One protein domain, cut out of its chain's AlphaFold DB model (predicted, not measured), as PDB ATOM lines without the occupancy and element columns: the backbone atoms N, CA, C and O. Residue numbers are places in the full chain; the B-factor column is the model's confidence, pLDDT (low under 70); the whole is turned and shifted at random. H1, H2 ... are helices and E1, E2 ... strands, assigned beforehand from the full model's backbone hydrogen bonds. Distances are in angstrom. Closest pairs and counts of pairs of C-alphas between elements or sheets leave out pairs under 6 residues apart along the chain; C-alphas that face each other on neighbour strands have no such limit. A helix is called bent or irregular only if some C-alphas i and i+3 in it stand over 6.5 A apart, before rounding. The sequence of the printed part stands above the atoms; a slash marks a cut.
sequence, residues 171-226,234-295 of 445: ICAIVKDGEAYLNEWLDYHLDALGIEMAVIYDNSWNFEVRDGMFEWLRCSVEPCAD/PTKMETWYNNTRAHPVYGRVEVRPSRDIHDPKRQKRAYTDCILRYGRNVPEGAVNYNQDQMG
ATOM      1  N   ILE A 171      -4.031  38.300 -37.015       94.19
ATOM      2  CA  ILE A 171      -5.242  38.424 -37.833       94.19
ATOM      3  C   ILE A 171      -4.998  37.774 -39.182       94.19
ATOM      4  O   ILE A 171      -3.988  38.040 -39.825       94.19
ATOM      5  N   CYS A 172      -5.974  37.008 -39.652       94.00
ATOM      6  CA  CYS A 172      -6.066  36.639 -41.053       94.00
ATOM      7  C   CYS A 172      -7.233  37.371 -41.704       94.00
ATOM      8  O   CYS A 172      -8.377  37.215 -41.278       94.00
ATOM      9  N   ALA A 173      -6.941  38.140 -42.746       93.38
ATOM     10  CA  ALA A 173      -7.924  38.865 -43.531       93.38
ATOM     11  C   ALA A 173      -7.962  38.295 -44.949       93.38
ATOM     12  O   ALA A 173      -6.926  38.099 -45.578       93.38
ATOM     13  N   ILE A 174      -9.161  38.032 -45.466       91.00
ATOM     14  CA  ILE A 174      -9.360  37.727 -46.885       91.00
ATOM     15  C   ILE A 174      -9.839  39.019 -47.531       91.00
ATOM     16  O   ILE A 174     -10.923  39.496 -47.202       91.00
ATOM     17  N   VAL A 175      -9.032  39.584 -48.425       91.06
ATOM     18  CA  VAL A 175      -9.286  40.901 -49.017       91.06
ATOM     19  C   VAL A 175      -9.628  40.728 -50.487       91.06
ATOM     20  O   VAL A 175      -8.935  40.024 -51.215       91.06
ATOM     21  N   LYS A 176     -10.714  41.364 -50.923       88.38
ATOM     22  CA  LYS A 176     -11.102  41.457 -52.332       88.38
ATOM     23  C   LYS A 176     -11.413  42.917 -52.638       88.38
ATOM     24  O   LYS A 176     -12.225  43.497 -51.922       88.38
ATOM     25  N   ASP A 177     -10.775  43.465 -53.671       85.75
ATOM     26  CA  ASP A 177     -10.999  44.827 -54.183       85.75
ATOM     27  C   ASP A 177     -10.926  45.897 -53.065       85.75
ATOM     28  O   ASP A 177     -11.734  46.820 -52.995       85.75
ATOM     29  N   GLY A 178     -10.006  45.704 -52.109       84.44
ATOM     30  CA  GLY A 178      -9.976  46.422 -50.828       84.44
ATOM     31  C   GLY A 178      -8.769  47.338 -50.631       84.44
ATOM     32  O   GLY A 178      -8.526  47.768 -49.506       84.44
ATOM     33  N   GLU A 179      -8.002  47.628 -51.684       83.62
ATOM     34  CA  GLU A 179      -6.758  48.414 -51.612       83.62
ATOM     35  C   GLU A 179      -6.920  49.761 -50.927       83.62
ATOM     36  O   GLU A 179      -6.115  50.111 -50.069       83.62
ATOM     37  N   ALA A 180      -7.984  50.488 -51.275       82.81
ATOM     38  CA  ALA A 180      -8.206  51.844 -50.791       82.81
ATOM     39  C   ALA A 180      -8.322  51.919 -49.259       82.81
ATOM     40  O   ALA A 180      -7.952  52.927 -48.666       82.81
ATOM     41  N   TYR A 181      -8.810  50.850 -48.622       87.75
ATOM     42  CA  TYR A 181      -9.044  50.797 -47.176       87.75
ATOM     43  C   TYR A 181      -8.016  49.958 -46.429       87.75
ATOM     44  O   TYR A 181      -7.957  50.005 -45.201       87.75
ATOM     45  N   LEU A 182      -7.212  49.168 -47.142       89.38
ATOM     46  CA  LEU A 182      -6.332  48.208 -46.501       89.38
ATOM     47  C   LEU A 182      -5.261  48.882 -45.643       89.38
ATOM     48  O   LEU A 182      -4.943  48.368 -44.576       89.38
ATOM     49  N   ASN A 183      -4.732  50.024 -46.080       87.44
ATOM     50  CA  ASN A 183      -3.691  50.734 -45.336       87.44
ATOM     51  C   ASN A 183      -4.229  51.269 -44.006       87.44
ATOM     52  O   ASN A 183      -3.672  50.965 -42.958       87.44
ATOM     53  N   GLU A 184      -5.372  51.961 -44.031       89.94
ATOM     54  CA  GLU A 184      -6.036  52.443 -42.813       89.94
ATOM     55  C   GLU A 184      -6.409  51.278 -41.886       89.94
ATOM     56  O   GLU A 184      -6.221  51.341 -40.670       89.94
ATOM     57  N   TRP A 185      -6.884  50.173 -42.468       94.12
ATOM     58  CA  TRP A 185      -7.180  48.962 -41.717       94.12
ATOM     59  C   TRP A 185      -5.923  48.386 -41.053       94.12
ATOM     60  O   TRP A 185      -5.970  48.024 -39.876       94.12
ATOM     61  N   LEU A 186      -4.797  48.319 -41.765       94.00
ATOM     62  CA  LEU A 186      -3.531  47.829 -41.226       94.00
ATOM     63  C   LEU A 186      -2.988  48.738 -40.126       94.00
ATOM     64  O   LEU A 186      -2.586  48.222 -39.088       94.00
ATOM     65  N   ASP A 187      -3.034  50.055 -40.305       91.38
ATOM     66  CA  ASP A 187      -2.591  51.025 -39.298       91.38
ATOM     67  C   ASP A 187      -3.401  50.878 -38.012       91.38
ATOM     68  O   ASP A 187      -2.857  50.774 -36.910       91.38
ATOM     69  N   TYR A 188      -4.723  50.772 -38.146       94.06
ATOM     70  CA  TYR A 188      -5.596  50.579 -37.000       94.06
ATOM     71  C   TYR A 188      -5.279  49.274 -36.251       94.06
ATOM     72  O   TYR A 188      -5.155  49.262 -35.027       94.06
ATOM     73  N   HIS A 189      -5.102  48.159 -36.959       93.94
ATOM     74  CA  HIS A 189      -4.910  46.866 -36.303       93.94
ATOM     75  C   HIS A 189      -3.477  46.654 -35.794       93.94
ATOM     76  O   HIS A 189      -3.286  46.118 -34.701       93.94
ATOM     77  N   LEU A 190      -2.460  47.076 -36.542       92.62
ATOM     78  CA  LEU A 190      -1.059  46.845 -36.181       92.62
ATOM     79  C   LEU A 190      -0.511  47.882 -35.202       92.62
ATOM     80  O   LEU A 190       0.279  47.508 -34.329       92.62
ATOM     81  N   ASP A 191      -0.916  49.147 -35.334       90.62
ATOM     82  CA  ASP A 191      -0.404  50.230 -34.492       90.62
ATOM     83  C   ASP A 191      -1.366  50.594 -33.367       90.62
ATOM     84  O   ASP A 191      -0.935  50.669 -32.216       90.62
ATOM     85  N   ALA A 192      -2.662  50.771 -33.651       89.88
ATOM     86  CA  ALA A 192      -3.604  51.172 -32.601       89.88
ATOM     87  C   ALA A 192      -3.986  50.002 -31.679       89.88
ATOM     88  O   ALA A 192      -4.004  50.162 -30.459       89.88
ATOM     89  N   LEU A 193      -4.245  48.814 -32.240       90.62
ATOM     90  CA  LEU A 193      -4.579  47.616 -31.455       90.62
ATOM     91  C   LEU A 193      -3.355  46.796 -31.019       90.62
ATOM     92  O   LEU A 193      -3.492  45.900 -30.189       90.62
ATOM     93  N   GLY A 194      -2.165  47.094 -31.551       90.31
ATOM     94  CA  GLY A 194      -0.924  46.411 -31.174       90.31
ATOM     95  C   GLY A 194      -0.870  44.942 -31.597       90.31
ATOM     96  O   GLY A 194      -0.236  44.133 -30.921       90.31
ATOM     97  N   ILE A 195      -1.540  44.579 -32.693       92.06
ATOM     98  CA  ILE A 195      -1.552  43.202 -33.187       92.06
ATOM     99  C   ILE A 195      -0.181  42.855 -33.772       92.06
ATOM    100  O   ILE A 195       0.459  43.644 -34.473       92.06
ATOM    101  N   GLU A 196       0.303  41.662 -33.437       91.19
ATOM    102  CA  GLU A 196       1.686  41.273 -33.714       91.19
ATOM    103  C   GLU A 196       1.898  40.837 -35.162       91.19
ATOM    104  O   GLU A 196       2.990  41.016 -35.698       91.19
ATOM    105  N   MET A 197       0.869  40.273 -35.797       92.81
ATOM    106  CA  MET A 197       0.955  39.745 -37.154       92.81
ATOM    107  C   MET A 197      -0.371  39.900 -37.901       92.81
ATOM    108  O   MET A 197      -1.442  39.628 -37.356       92.81
ATOM    109  N   ALA A 198      -0.295  40.285 -39.173       94.81
ATOM    110  CA  ALA A 198      -1.439  40.285 -40.079       94.81
ATOM    111  C   ALA A 198      -1.119  39.459 -41.326       94.81
ATOM    112  O   ALA A 198      -0.080  39.637 -41.958       94.81
ATOM    113  N   VAL A 199      -2.024  38.559 -41.690       94.00
ATOM    114  CA  VAL A 199      -1.914  37.682 -42.853       94.00
ATOM    115  C   VAL A 199      -3.049  38.013 -43.798       94.00
ATOM    116  O   VAL A 199      -4.220  37.837 -43.468       94.00
ATOM    117  N   ILE A 200      -2.710  38.511 -44.976       93.69
ATOM    118  CA  ILE A 200      -3.678  38.949 -45.971       93.69
ATOM    119  C   ILE A 200      -3.709  37.924 -47.092       93.69
ATOM    120  O   ILE A 200      -2.722  37.722 -47.794       93.69
ATOM    121  N   TYR A 201      -4.859  37.296 -47.281       92.19
ATOM    122  CA  TYR A 201      -5.153  36.484 -48.450       92.19
ATOM    123  C   TYR A 201      -5.793  37.390 -49.491       92.19
ATOM    124  O   TYR A 201      -6.980  37.714 -49.401       92.19
ATOM    125  N   ASP A 202      -4.992  37.819 -50.457       89.69
ATOM    126  CA  ASP A 202      -5.485  38.636 -51.555       89.69
ATOM    127  C   ASP A 202      -6.253  37.751 -52.538       89.69
ATOM    128  O   ASP A 202      -5.758  36.737 -53.041       89.69
ATOM    129  N   ASN A 203      -7.501  38.142 -52.742       86.38
ATOM    130  CA  ASN A 203      -8.507  37.458 -53.523       86.38
ATOM    131  C   ASN A 203      -9.025  38.329 -54.684       86.38
ATOM    132  O   ASN A 203     -10.081  38.035 -55.255       86.38
ATOM    133  N   SER A 204      -8.318  39.415 -54.997       83.06
ATOM    134  CA  SER A 204      -8.495  40.184 -56.229       83.06
ATOM    135  C   SER A 204      -8.032  39.370 -57.445       83.06
ATOM    136  O   SER A 204      -7.270  38.406 -57.326       83.06
ATOM    137  N   TRP A 205      -8.516  39.731 -58.636       79.44
ATOM    138  CA  TRP A 205      -8.159  39.020 -59.867       79.44
ATOM    139  C   TRP A 205      -6.681  39.224 -60.225       79.44
ATOM    140  O   TRP A 205      -5.999  38.272 -60.598       79.44
ATOM    141  N   ASN A 206      -6.177  40.454 -60.104       78.75
ATOM    142  CA  ASN A 206      -4.819  40.805 -60.527       78.75
ATOM    143  C   ASN A 206      -3.824  40.909 -59.367       78.75
ATOM    144  O   ASN A 206      -2.735  41.443 -59.551       78.75
ATOM    145  N   PHE A 207      -4.174  40.391 -58.185       71.81
ATOM    146  CA  PHE A 207      -3.366  40.561 -56.976       71.81
ATOM    147  C   PHE A 207      -3.118  42.060 -56.668       71.81
ATOM    148  O   PHE A 207      -2.006  42.498 -56.357       71.81
ATOM    149  N   GLU A 208      -4.175  42.855 -56.842       68.88
ATOM    150  CA  GLU A 208      -4.191  44.321 -56.865       68.88
ATOM    151  C   GLU A 208      -3.870  44.914 -55.488       68.88
ATOM    152  O   GLU A 208      -3.189  45.934 -55.389       68.88
ATOM    153  N   VAL A 209      -4.208  44.198 -54.407       72.69
ATOM    154  CA  VAL A 209      -3.837  44.569 -53.032       72.69
ATOM    155  C   VAL A 209      -2.341  44.791 -52.899       72.69
ATOM    156  O   VAL A 209      -1.883  45.724 -52.235       72.69
ATOM    157  N   ARG A 210      -1.562  43.946 -53.560       67.06
ATOM    158  CA  ARG A 210      -0.115  44.067 -53.547       67.06
ATOM    159  C   ARG A 210       0.371  45.278 -54.330       67.06
ATOM    160  O   ARG A 210       1.357  45.903 -53.944       67.06
ATOM    161  N   ASP A 211      -0.308  45.585 -55.424       70.56
ATOM    162  CA  ASP A 211       0.059  46.658 -56.328       70.56
ATOM    163  C   ASP A 211      -0.258  48.033 -55.732       70.56
ATOM    164  O   ASP A 211       0.620  48.896 -55.741       70.56
ATOM    165  N   GLY A 212      -1.434  48.209 -55.125       69.38
ATOM    166  CA  GLY A 212      -1.800  49.445 -54.426       69.38
ATOM    167  C   GLY A 212      -0.955  49.693 -53.171       69.38
ATOM    168  O   GLY A 212      -0.499  50.809 -52.918       69.38
ATOM    169  N   MET A 213      -0.647  48.640 -52.408       70.19
ATOM    170  CA  MET A 213       0.205  48.756 -51.216       70.19
ATOM    171  C   MET A 213       1.669  49.082 -51.573       70.19
ATOM    172  O   MET A 213       2.391  49.683 -50.775       70.19
ATOM    173  N   PHE A 214       2.119  48.724 -52.782       67.88
ATOM    174  CA  PHE A 214       3.460  49.040 -53.271       67.88
ATOM    175  C   PHE A 214       3.685  50.528 -53.509       67.88
ATOM    176  O   PHE A 214       4.713  51.056 -53.081       67.88
ATOM    177  N   GLU A 215       2.741  51.202 -54.166       71.62
ATOM    178  CA  GLU A 215       2.858  52.642 -54.425       71.62
ATOM    179  C   GLU A 215       2.941  53.438 -53.125       71.62
ATOM    180  O   GLU A 215       3.748  54.360 -53.002       71.62
ATOM    181  N   TRP A 216       2.177  53.016 -52.119       67.44
ATOM    182  CA  TRP A 216       2.172  53.666 -50.820       67.44
ATOM    183  C   TRP A 216       3.488  53.452 -50.057       67.44
ATOM    184  O   TRP A 216       4.125  54.418 -49.639       67.44
ATOM    185  N   LEU A 217       3.960  52.203 -49.930       69.62
ATOM    186  CA  LEU A 217       5.205  51.899 -49.207       69.62
ATOM    187  C   LEU A 217       6.431  52.562 -49.833       69.62
ATOM    188  O   LEU A 217       7.359  52.944 -49.120       69.62
ATOM    189  N   ARG A 218       6.426  52.713 -51.160       66.81
ATOM    190  CA  ARG A 218       7.480  53.425 -51.877       66.81
ATOM    191  C   ARG A 218       7.584  54.891 -51.443       66.81
ATOM    192  O   ARG A 218       8.693  55.402 -51.389       66.81
ATOM    193  N   CYS A 219       6.470  55.535 -51.095       65.06
ATOM    194  CA  CYS A 219       6.458  56.921 -50.621       65.06
ATOM    195  C   CYS A 219       6.847  57.063 -49.137       65.06
ATOM    196  O   CYS A 219       7.230  58.152 -48.710       65.06
ATOM    197  N   SER A 220       6.733  55.990 -48.347       62.38
ATOM    198  CA  SER A 220       6.895  56.042 -46.885       62.38
ATOM    199  C   SER A 220       8.324  55.769 -46.393       62.38
ATOM    200  O   SER A 220       8.688  56.242 -45.319       62.38
ATOM    201  N   VAL A 221       9.131  54.994 -47.133       62.38
ATOM    202  CA  VAL A 221      10.475  54.559 -46.683       62.38
ATOM    203  C   VAL A 221      11.599  55.467 -47.201       62.38
ATOM    204  O   VAL A 221      12.594  55.656 -46.505       62.38
ATOM    205  N   GLU A 222      11.426  56.091 -48.367       59.88
ATOM    206  CA  GLU A 222      12.362  57.076 -48.917       59.88
ATOM    207  C   GLU A 222      11.579  58.292 -49.438       59.88
ATOM    208  O   GLU A 222      10.523  58.112 -50.048       59.88
ATOM    209  N   PRO A 223      12.057  59.537 -49.235       57.94
ATOM    210  CA  PRO A 223      11.508  60.671 -49.969       57.94
ATOM    211  C   PRO A 223      11.641  60.361 -51.462       57.94
ATOM    212  O   PRO A 223      12.712  59.924 -51.875       57.94
ATOM    213  N   CYS A 224      10.569  60.555 -52.240       50.91
ATOM    214  CA  CYS A 224      10.443  60.242 -53.671       50.91
ATOM    215  C   CYS A 224      11.454  60.991 -54.569       50.91
ATOM    216  O   CYS A 224      11.070  61.737 -55.466       50.91
ATOM    217  N   ALA A 225      12.749  60.825 -54.329       47.16
ATOM    218  CA  ALA A 225      13.830  61.436 -55.068       47.16
ATOM    219  C   ALA A 225      14.169  60.538 -56.264       47.16
ATOM    220  O   ALA A 225      14.812  59.501 -56.121       47.16
ATOM    221  N   ASP A 226      13.666  60.933 -57.434       49.38
ATOM    222  CA  ASP A 226      14.205  60.672 -58.775       49.38
ATOM    223  C   ASP A 226      14.927  59.331 -58.999       49.38
ATOM    224  O   ASP A 226      16.089  59.262 -59.411       49.38
ATOM    225  N   PRO A 234      14.312  44.944 -59.824       62.69
ATOM    226  CA  PRO A 234      13.692  43.787 -59.201       62.69
ATOM    227  C   PRO A 234      12.205  43.788 -59.534       62.69
ATOM    228  O   PRO A 234      11.575  44.847 -59.645       62.69
ATOM    229  N   THR A 235      11.640  42.595 -59.720       70.38
ATOM    230  CA  THR A 235      10.210  42.470 -60.013       70.38
ATOM    231  C   THR A 235       9.409  43.318 -59.017       70.38
ATOM    232  O   THR A 235       9.778  43.416 -57.839       70.38
ATOM    233  N   LYS A 236       8.302  43.937 -59.457       67.56
ATOM    234  CA  LYS A 236       7.383  44.699 -58.577       67.56
ATOM    235  C   LYS A 236       7.082  43.917 -57.287       67.56
ATOM    236  O   LYS A 236       7.032  44.467 -56.191       67.56
ATOM    237  N   MET A 237       7.028  42.593 -57.440       57.62
ATOM    238  CA  MET A 237       6.951  41.592 -56.390       57.62
ATOM    239  C   MET A 237       8.016  41.686 -55.287       57.62
ATOM    240  O   MET A 237       7.671  41.723 -54.103       57.62
ATOM    241  N   GLU A 238       9.283  41.617 -55.677       67.06
ATOM    242  CA  GLU A 238      10.442  41.538 -54.789       67.06
ATOM    243  C   GLU A 238      10.703  42.887 -54.121       67.06
ATOM    244  O   GLU A 238      10.947  42.950 -52.919       67.06
ATOM    245  N   THR A 239      10.517  43.974 -54.874       72.62
ATOM    246  CA  THR A 239      10.624  45.337 -54.343       72.62
ATOM    247  C   THR A 239       9.579  45.591 -53.259       72.62
ATOM    248  O   THR A 239       9.916  46.084 -52.187       72.62
ATOM    249  N   TRP A 240       8.318  45.201 -53.496       72.75
ATOM    250  CA  TRP A 240       7.268  45.299 -52.479       72.75
ATOM    251  C   TRP A 240       7.639  44.514 -51.230       72.75
ATOM    252  O   TRP A 240       7.617  45.059 -50.134       72.75
ATOM    253  N   TYR A 241       8.031  43.251 -51.396       71.94
ATOM    254  CA  TYR A 241       8.355  42.389 -50.266       71.94
ATOM    255  C   TYR A 241       9.486  42.982 -49.417       71.94
ATOM    256  O   TYR A 241       9.364  43.051 -48.196       71.94
ATOM    257  N   ASN A 242      10.547  43.476 -50.056       77.62
ATOM    258  CA  ASN A 242      11.681  44.085 -49.367       77.62
ATOM    259  C   ASN A 242      11.282  45.372 -48.627       77.62
ATOM    260  O   ASN A 242      11.648  45.534 -47.463       77.62
ATOM    261  N   ASN A 243      10.471  46.234 -49.247       79.50
ATOM    262  CA  ASN A 243      10.008  47.481 -48.631       79.50
ATOM    263  C   ASN A 243       9.083  47.220 -47.437       79.50
ATOM    264  O   ASN A 243       9.264  47.802 -46.368       79.50
ATOM    265  N   THR A 244       8.132  46.295 -47.587       80.81
ATOM    266  CA  THR A 244       7.216  45.903 -46.512       80.81
ATOM    267  C   THR A 244       7.989  45.318 -45.331       80.81
ATOM    268  O   THR A 244       7.728  45.685 -44.191       80.81
ATOM    269  N   ARG A 245       8.986  44.455 -45.587       84.38
ATOM    270  CA  ARG A 245       9.805  43.817 -44.539       84.38
ATOM    271  C   ARG A 245      10.768  44.769 -43.837       84.38
ATOM    272  O   ARG A 245      11.081  44.531 -42.674       84.38
ATOM    273  N   ALA A 246      11.220  45.823 -44.514       87.06
ATOM    274  CA  ALA A 246      12.039  46.866 -43.909       87.06
ATOM    275  C   ALA A 246      11.220  47.829 -43.030       87.06
ATOM    276  O   ALA A 246      11.776  48.461 -42.131       87.06
ATOM    277  N   HIS A 247       9.908  47.937 -43.260       87.44
ATOM    278  CA  HIS A 247       9.064  48.860 -42.511       87.44
ATOM    279  C   HIS A 247       8.824  48.366 -41.067       87.44
ATOM    280  O   HIS A 247       8.404  47.223 -40.875       87.44
ATOM    281  N   PRO A 248       8.997  49.215 -40.034       87.19
ATOM    282  CA  PRO A 248       8.861  48.800 -38.629       87.19
ATOM    283  C   PRO A 248       7.455  48.284 -38.285       87.19
ATOM    284  O   PRO A 248       7.294  47.368 -37.480       87.19
ATOM    285  N   VAL A 249       6.429  48.861 -38.915       88.19
ATOM    286  CA  VAL A 249       5.029  48.439 -38.759       88.19
ATOM    287  C   VAL A 249       4.687  47.280 -39.692       88.19
ATOM    288  O   VAL A 249       4.440  46.170 -39.223       88.19
ATOM    289  N   TYR A 250       4.737  47.507 -41.008       89.88
ATOM    290  CA  TYR A 250       4.310  46.515 -41.994       89.88
ATOM    291  C   TYR A 250       5.230  45.305 -42.158       89.88
ATOM    292  O   TYR A 250       4.810  44.335 -42.780       89.88
ATOM    293  N   GLY A 251       6.415  45.261 -41.538       91.00
ATOM    294  CA  GLY A 251       7.242  44.048 -41.516       91.00
ATOM    295  C   GLY A 251       6.531  42.839 -40.895       91.00
ATOM    296  O   GLY A 251       6.909  41.692 -41.152       91.00
ATOM    297  N   ARG A 252       5.458  43.112 -40.140       92.31
ATOM    298  CA  ARG A 252       4.510  42.174 -39.526       92.31
ATOM    299  C   ARG A 252       3.403  41.672 -40.468       92.31
ATOM    300  O   ARG A 252       2.635  40.792 -40.082       92.31
ATOM    301  N   VAL A 253       3.305  42.213 -41.682       93.44
ATOM    302  CA  VAL A 253       2.296  41.837 -42.679       93.44
ATOM    303  C   VAL A 253       2.843  40.763 -43.610       93.44
ATOM    304  O   VAL A 253       3.930  40.889 -44.175       93.44
ATOM    305  N   GLU A 254       2.067  39.706 -43.811       91.88
ATOM    306  CA  GLU A 254       2.317  38.689 -44.823       91.88
ATOM    307  C   GLU A 254       1.158  38.657 -45.817       91.88
ATOM    308  O   GLU A 254       0.039  38.305 -45.459       91.88
ATOM    309  N   VAL A 255       1.420  39.002 -47.078       90.44
ATOM    310  CA  VAL A 255       0.419  38.889 -48.147       90.44
ATOM    311  C   VAL A 255       0.640  37.585 -48.901       90.44
ATOM    312  O   VAL A 255       1.758  37.276 -49.319       90.44
ATOM    313  N   ARG A 256      -0.435  36.822 -49.093       89.06
ATOM    314  CA  ARG A 256      -0.438  35.554 -49.813       89.06
ATOM    315  C   ARG A 256      -1.388  35.582 -51.002       89.06
ATOM    316  O   ARG A 256      -2.536  35.999 -50.845       89.06
ATOM    317  N   PRO A 257      -0.947  35.082 -52.169       83.50
ATOM    318  CA  PRO A 257      -1.827  34.900 -53.313       83.50
ATOM    319  C   PRO A 257      -2.827  33.782 -53.051       83.50
ATOM    320  O   PRO A 257      -2.448  32.637 -52.791       83.50
ATOM    321  N   SER A 258      -4.113  34.101 -53.180       80.88
ATOM    322  CA  SER A 258      -5.153  33.093 -53.349       80.88
ATOM    323  C   SER A 258      -5.140  32.630 -54.806       80.88
ATOM    324  O   SER A 258      -5.679  33.294 -55.685       80.88
ATOM    325  N   ARG A 259      -4.493  31.494 -55.084       73.06
ATOM    326  CA  ARG A 259      -4.242  31.026 -56.461       73.06
ATOM    327  C   ARG A 259      -5.478  30.653 -57.273       73.06
ATOM    328  O   ARG A 259      -5.399  30.635 -58.494       73.06
ATOM    329  N   ASP A 260      -6.603  30.395 -56.617       76.56
ATOM    330  CA  ASP A 260      -7.833  29.965 -57.278       76.56
ATOM    331  C   ASP A 260      -8.918  31.047 -57.172       76.56
ATOM    332  O   ASP A 260      -9.792  31.002 -56.302       76.56
ATOM    333  N   ILE A 261      -8.883  32.027 -58.085       68.00
ATOM    334  CA  ILE A 261      -9.869  33.125 -58.156       68.00
ATOM    335  C   ILE A 261     -11.294  32.579 -58.361       68.00
ATOM    336  O   ILE A 261     -12.257  33.143 -57.836       68.00
ATOM    337  N   HIS A 262     -11.442  31.463 -59.075       78.19
ATOM    338  CA  HIS A 262     -12.746  30.893 -59.420       78.19
ATOM    339  C   HIS A 262     -13.215  29.760 -58.496       78.19
ATOM    340  O   HIS A 262     -14.355  29.321 -58.632       78.19
ATOM    341  N   ASP A 263     -12.398  29.290 -57.545       83.12
ATOM    342  CA  ASP A 263     -12.821  28.201 -56.659       83.12
ATOM    343  C   ASP A 263     -13.716  28.745 -55.529       83.12
ATOM    344  O   ASP A 263     -13.243  29.504 -54.674       83.12
ATOM    345  N   PRO A 264     -14.999  28.342 -55.434       78.75
ATOM    346  CA  PRO A 264     -15.847  28.704 -54.297       78.75
ATOM    347  C   PRO A 264     -15.274  28.225 -52.952       78.75
ATOM    348  O   PRO A 264     -15.615  28.769 -51.903       78.75
ATOM    349  N   LYS A 265     -14.369  27.237 -52.952       87.00
ATOM    350  CA  LYS A 265     -13.685  26.740 -51.753       87.00
ATOM    351  C   LYS A 265     -12.473  27.586 -51.352       87.00
ATOM    352  O   LYS A 265     -11.888  27.295 -50.311       87.00
ATOM    353  N   ARG A 266     -12.111  28.641 -52.093       82.94
ATOM    354  CA  ARG A 266     -10.944  29.494 -51.789       82.94
ATOM    355  C   ARG A 266     -11.002  30.120 -50.398       82.94
ATOM    356  O   ARG A 266     -10.037  30.035 -49.651       82.94
ATOM    357  N   GLN A 267     -12.160  30.661 -50.009       83.62
ATOM    358  CA  GLN A 267     -12.336  31.269 -48.687       83.62
ATOM    359  C   GLN A 267     -12.171  30.221 -47.591       83.62
ATOM    360  O   GLN A 267     -11.504  30.471 -46.595       83.62
ATOM    361  N   LYS A 268     -12.712  29.017 -47.820       88.56
ATOM    362  CA  LYS A 268     -12.532  27.883 -46.917       88.56
ATOM    363  C   LYS A 268     -11.057  27.485 -46.816       88.56
ATOM    364  O   LYS A 268     -10.592  27.278 -45.708       88.56
ATOM    365  N   ARG A 269     -10.315  27.419 -47.928       87.38
ATOM    366  CA  ARG A 269      -8.874  27.108 -47.917       87.38
ATOM    367  C   ARG A 269      -8.057  28.184 -47.206       87.38
ATOM    368  O   ARG A 269      -7.243  27.825 -46.374       87.38
ATOM    369  N   ALA A 270      -8.295  29.466 -47.477       86.75
ATOM    370  CA  ALA A 270      -7.620  30.575 -46.798       86.75
ATOM    371  C   ALA A 270      -7.902  30.571 -45.287       86.75
ATOM    372  O   ALA A 270      -6.988  30.694 -44.478       86.75
ATOM    373  N   TYR A 271      -9.161  30.340 -44.906       86.62
ATOM    374  CA  TYR A 271      -9.564  30.172 -43.512       86.62
ATOM    375  C   TYR A 271      -8.864  28.978 -42.850       86.62
ATOM    376  O   TYR A 271      -8.305  29.100 -41.764       86.62
ATOM    377  N   THR A 272      -8.856  27.820 -43.516       89.88
ATOM    378  CA  THR A 272      -8.190  26.616 -43.015       89.88
ATOM    379  C   THR A 272      -6.673  26.799 -42.931       89.88
ATOM    380  O   THR A 272      -6.101  26.443 -41.911       89.88
ATOM    381  N   ASP A 273      -6.023  27.395 -43.933       88.25
ATOM    382  CA  ASP A 273      -4.583  27.697 -43.919       88.25
ATOM    383  C   ASP A 273      -4.229  28.645 -42.768       88.25
ATOM    384  O   ASP A 273      -3.248  28.414 -42.063       88.25
ATOM    385  N   CYS A 274      -5.065  29.658 -42.522       87.94
ATOM    386  CA  CYS A 274      -4.898  30.553 -41.386       87.94
ATOM    387  C   CYS A 274      -4.946  29.796 -40.053       87.94
ATOM    388  O   CYS A 274      -4.029  29.915 -39.242       87.94
ATOM    389  N   ILE A 275      -5.992  28.991 -39.834       88.69
ATOM    390  CA  ILE A 275      -6.140  28.224 -38.593       88.69
ATOM    391  C   ILE A 275      -4.987  27.245 -38.428       88.69
ATOM    392  O   ILE A 275      -4.408  27.180 -37.354       88.69
ATOM    393  N   LEU A 276      -4.628  26.503 -39.476       89.25
ATOM    394  CA  LEU A 276      -3.585  25.485 -39.392       89.25
ATOM    395  C   LEU A 276      -2.199  26.074 -39.101       89.25
ATOM    396  O   LEU A 276      -1.375  25.396 -38.497       89.25
ATOM    397  N   ARG A 277      -1.927  27.312 -39.525       86.31
ATOM    398  CA  ARG A 277      -0.616  27.951 -39.324       86.31
ATOM    399  C   ARG A 277      -0.531  28.813 -38.076       86.31
ATOM    400  O   ARG A 277       0.523  28.852 -37.452       86.31
ATOM    401  N   TYR A 278      -1.606  29.525 -37.753       86.06
ATOM    402  CA  TYR A 278      -1.606  30.562 -36.719       86.06
ATOM    403  C   TYR A 278      -2.566  30.259 -35.568       86.06
ATOM    404  O   TYR A 278      -2.537  30.939 -34.543       86.06
ATOM    405  N   GLY A 279      -3.411  29.237 -35.709       83.56
ATOM    406  CA  GLY A 279      -4.279  28.770 -34.643       83.56
ATOM    407  C   GLY A 279      -3.467  28.195 -33.488       83.56
ATOM    408  O   GLY A 279      -2.612  27.326 -33.662       83.56
ATOM    409  N   ARG A 280      -3.765  28.651 -32.272       74.19
ATOM    410  CA  ARG A 280      -3.381  27.923 -31.061       74.19
ATOM    411  C   ARG A 280      -4.089  26.568 -31.044       74.19
ATOM    412  O   ARG A 280      -5.245  26.478 -31.440       74.19
ATOM    413  N   ASN A 281      -3.395  25.537 -30.566       70.50
ATOM    414  CA  ASN A 281      -3.893  24.160 -30.427       70.50
ATOM    415  C   ASN A 281      -4.013  23.354 -31.728       70.50
ATOM    416  O   ASN A 281      -4.649  22.301 -31.733       70.50
ATOM    417  N   VAL A 282      -3.366  23.779 -32.818       63.97
ATOM    418  CA  VAL A 282      -3.145  22.868 -33.946       63.97
ATOM    419  C   VAL A 282      -2.168  21.792 -33.462       63.97
ATOM    420  O   VAL A 282      -1.052  22.140 -33.067       63.97
ATOM    421  N   PRO A 283      -2.555  20.503 -33.422       69.50
ATOM    422  CA  PRO A 283      -1.648  19.457 -32.970       69.50
ATOM    423  C   PRO A 283      -0.390  19.490 -33.842       69.50
ATOM    424  O   PRO A 283      -0.502  19.653 -35.055       69.50
ATOM    425  N   GLU A 284       0.800  19.329 -33.255       64.31
ATOM    426  CA  GLU A 284       2.091  19.475 -33.959       64.31
ATOM    427  C   GLU A 284       2.217  18.573 -35.211       64.31
ATOM    428  O   GLU A 284       3.032  18.836 -36.091       64.31
ATOM    429  N   GLY A 285       1.360  17.554 -35.356       67.56
ATOM    430  CA  GLY A 285       1.248  16.712 -36.553       67.56
ATOM    431  C   GLY A 285       0.266  17.184 -37.640       67.56
ATOM    432  O   GLY A 285       0.315  16.662 -38.749       67.56
ATOM    433  N   ALA A 286      -0.617  18.152 -37.377       60.19
ATOM    434  CA  ALA A 286      -1.589  18.650 -38.357       60.19
ATOM    435  C   ALA A 286      -0.990  19.663 -39.346       60.19
ATOM    436  O   ALA A 286      -1.563  19.889 -40.403       60.19
ATOM    437  N   VAL A 287       0.190  20.230 -39.077       57.06
ATOM    438  CA  VAL A 287       0.869  21.116 -40.045       57.06
ATOM    439  C   VAL A 287       1.439  20.324 -41.241       57.06
ATOM    440  O   VAL A 287       1.757  20.906 -42.272       57.06
ATOM    441  N   ASN A 288       1.465  18.986 -41.161       52.09
ATOM    442  CA  ASN A 288       1.789  18.084 -42.274       52.09
ATOM    443  C   ASN A 288       0.616  17.848 -43.247       52.09
ATOM    444  O   ASN A 288       0.638  16.891 -44.023       52.09
ATOM    445  N   TYR A 289      -0.414  18.702 -43.255       51.34
ATOM    446  CA  TYR A 289      -1.271  18.790 -44.436       51.34
ATOM    447  C   TYR A 289      -0.407  19.290 -45.589       51.34
ATOM    448  O   TYR A 289      -0.030  20.461 -45.623       51.34
ATOM    449  N   ASN A 290      -0.066  18.368 -46.496       46.62
ATOM    450  CA  ASN A 290       0.715  18.628 -47.697       46.62
ATOM    451  C   ASN A 290       0.325  19.991 -48.276       46.62
ATOM    452  O   ASN A 290      -0.836  20.202 -48.636       46.62
ATOM    453  N   GLN A 291       1.298  20.897 -48.395       52.00
ATOM    454  CA  GLN A 291       1.155  22.135 -49.169       52.00
ATOM    455  C   GLN A 291       0.526  21.851 -50.549       52.00
ATOM    456  O   GLN A 291      -0.262  22.654 -51.054       52.00
ATOM    457  N   ASP A 292       0.756  20.646 -51.079       46.09
ATOM    458  CA  ASP A 292       0.163  20.106 -52.302       46.09
ATOM    459  C   ASP A 292      -1.366  19.912 -52.247       46.09
ATOM    460  O   ASP A 292      -2.042  20.176 -53.237       46.09
ATOM    461  N   GLN A 293      -1.957  19.518 -51.110       48.06
ATOM    462  CA  GLN A 293      -3.419  19.364 -50.982       48.06
ATOM    463  C   GLN A 293      -4.158  20.707 -50.922       48.06
ATOM    464  O   GLN A 293      -5.341  20.776 -51.260       48.06
ATOM    465  N   MET A 294      -3.474  21.784 -50.524       49.50
ATOM    466  CA  MET A 294      -4.020  23.144 -50.572       49.50
ATOM    467  C   MET A 294      -3.715  23.874 -51.893       49.50
ATOM    468  O   MET A 294      -4.183  24.999 -52.077       49.50
ATOM    469  N   GLY A 295      -2.978  23.255 -52.826       47.69
ATOM    470  CA  GLY A 295      -2.549  23.887 -54.082       47.69
ATOM    471  C   GLY A 295      -1.456  24.955 -53.899       47.69
ATOM    472  O   GLY A 295      -1.211  25.787 -54.780       47.69
TER     473      GLY A 295
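Overview. This is residues 171 to 226 and 234 to 295 of the 445 residues of an uncharacterized protein of Thalassiosira oceanica (UniProt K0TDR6). A small sheet of three parallel strands, E1, E2 and E3, stands in the middle, with H4 lying along one face and H1 along the opposite face. H2 reaches the sheet only with residues 208 to 210 and slants away past H1, with H3 packed on it; after H4, residues 279 to 295 form a long tail with no named element. The printed part has 118 residues with four named helices and three named strands, in the order E1 H1 E2 H2 H3 E3 H4; across the sheet the order is E1 E2 E3. The class is mixed, helices and strands. The whole is compact, with a radius of gyration of the C-alphas of 15.3 A, yet elongated, with spans of 49 by 32 by 25 A.

Arrangement. The edge strand E1, residues 171 to 175, is parallel to the inner strand E2, residues 197 to 202, at 19 degrees; N 173 and O 199 are 2.8 A apart, within hydrogen-bond range. With H1, residues 179 to 192, they form a strand-helix-strand unit, two parallel neighbour strands with a helix between, whose crossover is right-handed. H1 lies over E1 and E2 at a height over the sheet of 10.2 A, along the strands, at 8 degrees to E2 on the local plane. H2, residues 208 to 221, only grazes the sheet with residues 208 to 210. Residues 208 to 213 of H2 touch residues 179 to 183 of H1 at a steep tilt of 56 degrees; the closest C-alphas, of Glu 179 and Val 209, are 5.0 A apart. H3, residues 236 to 246, touches H2 at a steep tilt of 50 degrees; the closest C-alphas, of Phe 214 and Trp 240, are 5.4 A apart. H3 only grazes the sheet with residues 241 to 245. The other edge strand, E3, residues 253 to 257, is parallel to E2 at 23 degrees; N 254 and O 198 are 2.8 A apart, within hydrogen-bond range. H4, residues 266 to 278, lies over E1 and E2 on the opposite face from H1, at a height over the sheet of 9.2 A. It is apart from H1, H2 and H3. Every O i to N i+4 pair is within hydrogen-bond range in H3 and H4, against 8 of 10 in H1 and 7 of 10 in H2.

Along the chain. E1 begins at C-alpha 171, (-5.242, 38.424, -37.833), and E2 is 15.8 A long. H1 is 19.5 A long and irregular, with C-alphas 180 and 183 7.2 A apart. H2 is 20.6 A long, H3 15.5 A and E3 13.3 A. H4 is 17.8 A long and ends at C-alpha 278, (-1.606, 30.562, -36.719).

Size, cuts and confidence. The C-alphas farthest apart, of Asp 226 and Pro 283, are 51.1 A from each other. Residues 227 to 233 are not printed; C-alphas 226 and 234 are 16.9 A apart across this cut. Of the links that are printed whole, none is long. Mean pLDDT of the printed part is 78.1; residues 216 to 226 and 282 to 295 are among those under 70.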